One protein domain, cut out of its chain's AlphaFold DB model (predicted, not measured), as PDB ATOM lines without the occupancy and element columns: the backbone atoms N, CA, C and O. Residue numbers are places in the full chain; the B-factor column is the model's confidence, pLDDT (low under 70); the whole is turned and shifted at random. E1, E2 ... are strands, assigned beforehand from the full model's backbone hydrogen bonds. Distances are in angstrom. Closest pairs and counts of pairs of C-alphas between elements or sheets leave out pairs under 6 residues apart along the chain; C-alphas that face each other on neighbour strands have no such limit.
ATOM      1  N   GLY A   7     121.646 134.345 160.007       67.44
ATOM      2  CA  GLY A   7     122.602 133.232 159.942       67.44
ATOM      3  C   GLY A   7     122.072 131.924 159.337       67.44
ATOM      4  O   GLY A   7     122.810 130.945 159.298       67.44
ATOM      5  N   CYS A   8     120.834 131.887 158.837       73.00
ATOM      6  CA  CYS A   8     120.314 130.735 158.098       73.00
ATOM      7  C   CYS A   8     120.405 130.967 156.587       73.00
ATOM      8  O   CYS A   8     120.063 132.049 156.105       73.00
ATOM      9  N   ALA A   9     120.806 129.929 155.851       71.81
ATOM     10  CA  ALA A   9     120.677 129.899 154.402       71.81
ATOM     11  C   ALA A   9     119.205 129.701 154.026       71.81
ATOM     12  O   ALA A   9     118.544 128.759 154.474       71.81
ATOM     13  N   VAL A  10     118.677 130.607 153.219       74.81
ATOM     14  CA  VAL A  10     117.286 130.594 152.776       74.81
ATOM     15  C   VAL A  10     117.219 131.028 151.309       74.81
ATOM     16  O   VAL A  10     118.078 131.762 150.823       74.81
ATOM     17  N   GLU A  11     116.215 130.551 150.583       74.25
ATOM     18  CA  GLU A  11     115.958 130.975 149.207       74.25
ATOM     19  C   GLU A  11     115.033 132.197 149.208       74.25
ATOM     20  O   GLU A  11     114.017 132.222 149.916       74.25
ATOM     21  N   PHE A  12     115.360 133.199 148.389       74.75
ATOM     22  CA  PHE A  12     114.552 134.411 148.238       74.75
ATOM     23  C   PHE A  12     113.835 134.465 146.902       74.75
ATOM     24  O   PHE A  12     114.379 134.096 145.859       74.75
ATOM     25  N   ALA A  13     112.618 134.999 146.948       62.59
ATOM     26  CA  ALA A  13     111.927 135.490 145.773       62.59
ATOM     27  C   ALA A  13     111.895 137.017 145.847       62.59
ATOM     28  O   ALA A  13     111.440 137.597 146.840       62.59
ATOM     29  N   VAL A  14     112.392 137.655 144.792       59.78
ATOM     30  CA  VAL A  14     112.246 139.097 144.601       59.78
ATOM     31  C   VAL A  14     110.994 139.298 143.764       59.78
ATOM     32  O   VAL A  14     110.770 138.586 142.782       59.78
ATOM     33  N   ILE A  15     110.146 140.232 144.179       52.88
ATOM     34  CA  ILE A  15     109.106 140.750 143.297       52.88
ATOM     35  C   ILE A  15     109.766 141.885 142.521       52.88
ATOM     36  O   ILE A  15     109.921 142.980 143.055       52.88
ATOM     37  N   ASP A  16     110.208 141.585 141.306       52.03
ATOM     38  CA  ASP A  16     110.200 142.583 140.235       52.03
ATOM     39  C   ASP A  16     108.832 142.485 139.521       52.03
ATOM     40  O   ASP A  16     107.961 141.760 140.015       52.03
ATOM     41  N   ASP A  17     108.599 143.176 138.398       52.34
ATOM     42  CA  ASP A  17     107.301 143.208 137.677       52.34
ATOM     43  C   ASP A  17     106.704 141.793 137.450       52.34
ATOM     44  O   ASP A  17     105.489 141.597 137.370       52.34
ATOM     45  N   GLN A  18     107.563 140.767 137.476       53.78
ATOM     46  CA  GLN A  18     107.198 139.377 137.730       53.78
ATOM     47  C   GLN A  18     108.007 138.787 138.901       53.78
ATOM     48  O   GLN A  18     109.222 138.952 138.999       53.78
ATOM     49  N   GLN A  19     107.343 138.044 139.794       58.03
ATOM     50  CA  GLN A  19     108.004 137.353 140.907       58.03
ATOM     51  C   GLN A  19     108.990 136.315 140.359       58.03
ATOM     52  O   GLN A  19     108.577 135.343 139.719       58.03
ATOM     53  N   HIS A  20     110.284 136.496 140.615       59.12
ATOM     54  CA  HIS A  20     111.325 135.583 140.151       59.12
ATOM     55  C   HIS A  20     112.106 135.019 141.347       59.12
ATOM     56  O   HIS A  20     112.615 135.780 142.179       59.12
ATOM     57  N   PRO A  21     112.180 133.681 141.494       60.66
ATOM     58  CA  PRO A  21     113.070 133.076 142.471       60.66
ATOM     59  C   PRO A  21     114.516 133.365 142.056       60.66
ATOM     60  O   PRO A  21     114.878 133.142 140.904       60.66
ATOM     61  N   LEU A  22     115.348 133.832 142.993       63.19
ATOM     62  CA  LEU A  22     116.774 134.062 142.723       63.19
ATOM     63  C   LEU A  22     117.501 132.752 142.384       63.19
ATOM     64  O   LEU A  22     118.527 132.780 141.721       63.19
ATOM     65  N   GLY A  23     116.959 131.594 142.779       67.56
ATOM     66  CA  GLY A  23     117.508 130.281 142.420       67.56
ATOM     67  C   GLY A  23     118.820 129.930 143.129       67.56
ATOM     68  O   GLY A  23     119.366 128.858 142.885       67.56
ATOM     69  N   PHE A  24     119.314 130.796 144.019       70.88
ATOM     70  CA  PHE A  24     120.482 130.543 144.856       70.88
ATOM     71  C   PHE A  24     120.194 130.847 146.336       70.88
ATOM     72  O   PHE A  24     119.425 131.763 146.660       70.88
ATOM     73  N   PRO A  25     120.789 130.072 147.259       76.75
ATOM     74  CA  PRO A  25     120.642 130.301 148.687       76.75
ATOM     75  C   PRO A  25     121.350 131.589 149.104       76.75
ATOM     76  O   PRO A  25     122.478 131.841 148.694       76.75
ATOM     77  N   CYS A  26     120.718 132.384 149.964       80.50
ATOM     78  CA  CYS A  26     121.327 133.570 150.562       80.50
ATOM     79  C   CYS A  26     121.212 133.538 152.093       80.50
ATOM     80  O   CYS A  26     120.300 132.928 152.654       80.50
ATOM     81  N   VAL A  27     122.120 134.226 152.781       81.06
ATOM     82  CA  VAL A  27     122.158 134.355 154.243       81.06
ATOM     83  C   VAL A  27     121.812 135.782 154.652       81.06
ATOM     84  O   VAL A  27     122.346 136.748 154.100       81.06
ATOM     85  N   ARG A  28     120.941 135.920 155.661       79.44
ATOM     86  CA  ARG A  28     120.633 137.226 156.259       79.44
ATOM     87  C   ARG A  28     121.749 137.668 157.188       79.44
ATOM     88  O   ARG A  28     122.000 137.009 158.202       79.44
ATOM     89  N   LEU A  29     122.326 138.829 156.905       76.50
ATOM     90  CA  LEU A  29     123.218 139.551 157.802       76.50
ATOM     91  C   LEU A  29     122.540 140.801 158.371       76.50
ATOM     92  O   LEU A  29     121.503 141.255 157.893       76.50
ATOM     93  N   ALA A  30     123.152 141.383 159.404       76.06
ATOM     94  CA  ALA A  30     122.665 142.612 160.033       76.06
ATOM     95  C   ALA A  30     122.593 143.809 159.062       76.06
ATOM     96  O   ALA A  30     121.771 144.698 159.250       76.06
ATOM     97  N   HIS A  31     123.437 143.819 158.029       75.31
ATOM     98  CA  HIS A  31     123.593 144.918 157.072       75.31
ATOM     99  C   HIS A  31     123.086 144.586 155.659       75.31
ATOM    100  O   HIS A  31     123.224 145.414 154.763       75.31
ATOM    101  N   GLY A  32     122.503 143.403 155.435       78.88
ATOM    102  CA  GLY A  32     122.013 143.014 154.113       78.88
ATOM    103  C   GLY A  32     121.969 141.509 153.892       78.88
ATOM    104  O   GLY A  32     121.833 140.724 154.834       78.88
ATOM    105  N   TRP A  33     122.088 141.121 152.628       81.50
ATOM    106  CA  TRP A  33     122.059 139.737 152.176       81.50
ATOM    107  C   TRP A  33     123.399 139.361 151.563       81.50
ATOM    108  O   TRP A  33     124.012 140.168 150.867       81.50
ATOM    109  N   LEU A  34     123.835 138.133 151.814       83.69
ATOM    110  CA  LEU A  34     124.960 137.519 151.120       83.69
ATOM    111  C   LEU A  34     124.471 136.298 150.363       83.69
ATOM    112  O   LEU A  34     123.705 135.511 150.913       83.69
ATOM    113  N   ASP A  35     124.959 136.106 149.148       82.50
ATOM    114  CA  ASP A  35     124.884 134.815 148.473       82.50
ATOM    115  C   ASP A  35     125.645 133.778 149.319       82.50
ATOM    116  O   ASP A  35     126.797 133.990 149.698       82.50
ATOM    117  N   ALA A  36     124.991 132.671 149.668       79.62
ATOM    118  CA  ALA A  36     125.573 131.636 150.519       79.62
ATOM    119  C   ALA A  36     126.640 130.792 149.795       79.62
ATOM    120  O   ALA A  36     127.426 130.116 150.455       79.62
ATOM    121  N   ILE A  37     126.661 130.813 148.459       81.50
ATOM    122  CA  ILE A  37     127.620 130.114 147.600       81.50
ATOM    123  C   ILE A  37     128.821 131.014 147.322       81.50
ATOM    124  O   ILE A  37     129.963 130.618 147.550       81.50
ATOM    125  N   THR A  38     128.576 132.220 146.809       82.81
ATOM    126  CA  THR A  38     129.654 133.115 146.351       82.81
ATOM    127  C   THR A  38     130.157 134.057 147.440       82.81
ATOM    128  O   THR A  38     131.212 134.670 147.276       82.81
ATOM    129  N   MET A  39     129.423 134.183 148.553       82.50
ATOM    130  CA  MET A  39     129.683 135.155 149.622       82.50
ATOM    131  C   MET A  39     129.747 136.600 149.109       82.50
ATOM    132  O   MET A  39     130.407 137.455 149.702       82.50
ATOM    133  N   GLN A  40     129.048 136.887 148.009       83.31
ATOM    134  CA  GLN A  40     128.925 138.230 147.459       83.31
ATOM    135  C   GLN A  40     127.702 138.954 148.038       83.31
ATOM    136  O   GLN A  40     126.672 138.320 148.291       83.31
ATOM    137  N   PRO A  41     127.787 140.280 148.257       81.94
ATOM    138  CA  PRO A  41     126.657 141.080 148.713       81.94
ATOM    139  C   PRO A  41     125.543 141.103 147.668       81.94
ATOM    140  O   PRO A  41     125.762 141.436 146.506       81.94
ATOM    141  N   VAL A  42     124.333 140.774 148.114       78.31
ATOM    142  CA  VAL A  42     123.121 140.766 147.297       78.31
ATOM    143  C   VAL A  42     122.305 142.012 147.625       78.31
ATOM    144  O   VAL A  42     121.750 142.156 148.717       78.31
ATOM    145  N   THR A  43     122.202 142.915 146.655       74.69
ATOM    146  CA  THR A  43     121.435 144.163 146.763       74.69
ATOM    147  C   THR A  43     119.971 143.935 146.379       74.69
ATOM    148  O   THR A  43     119.459 144.549 145.449       74.69
ATOM    149  N   ALA A  44     119.291 143.012 147.057       69.38
ATOM    150  CA  ALA A  44     117.873 142.732 146.828       69.38
ATOM    151  C   ALA A  44     117.043 142.997 148.092       69.38
ATOM    152  O   ALA A  44     117.484 142.723 149.209       69.38
ATOM    153  N   LEU A  45     115.825 143.514 147.909       66.88
ATOM    154  CA  LEU A  45     114.813 143.669 148.958       66.88
ATOM    155  C   LEU A  45     113.817 142.507 148.844       66.88
ATOM    156  O   LEU A  45     112.902 142.567 148.025       66.88
ATOM    157  N   PRO A  46     113.988 141.419 149.612       63.94
ATOM    158  CA  PRO A  46     113.105 140.275 149.492       63.94
ATOM    159  C   PRO A  46     111.743 140.563 150.119       63.94
ATOM    160  O   PRO A  46     111.646 140.927 151.293       63.94
TER     161      PRO A  46
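What this domain is: This is residues 7 to 46 of the 62 residues of an uncharacterized protein of Bradyrhizobium sp. 2S1 (UniProt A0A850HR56). A long, strongly twisted hairpin of E1 and E2 makes the length of this small domain; E2 bends sharply at residue 24 and goes on into a second, short hairpin with E3 at one end. After E3 the chain folds back in a loop, residues 36 to 46, whose residues 41 to 42 pair with E3. The printed part has 40 residues with no named helix and three named strands, E1, E2 and E3, in an antiparallel sheet of order E1, E2, E3; the class is all strand. It is compact, with a radius of gyration of the C-alphas of 9.7 A, and spans 27 by 18 by 15 A.

Where its parts are: E1, residues 9 to 15, begins with C-alpha 9 at (120.677, 129.899, 154.402) and is 19.4 A long. E2, residues 19 to 29, is 22.8 A long and bends by 88 degrees at residue 24. E3, residues 32 to 35, is 10.4 A long and ends with C-alpha 35 at (124.884, 134.815, 148.473).

How they stand to each other: The three strands form a meander, each the antiparallel neighbour of the one before. In the hairpin of E1 and E2, the C-alphas of Ala 13 and Pro 21 face each other at 4.2 A, and N 10 is within hydrogen-bond range of O 26, at 2.9 A. In the hairpin of E2 and E3, the C-alphas of Cys 26 and Asp 35 face each other at 4.3 A, and N 27 and O 34 are within hydrogen-bond range at 2.8 A. The edge strands E1 and E3 are apart. Residues 33 to 34 of E3 also pair antiparallel with residues 41 to 42.

The domain as a whole: The C-alphas farthest apart, of Gly 7 and Asp 17, are 28.8 A apart. The printed part has no cut, and both links are tight. The mean pLDDT of the printed part is 71.6; it is under 70 at residue 7, residues 13 to 23 and residues 44 to 46.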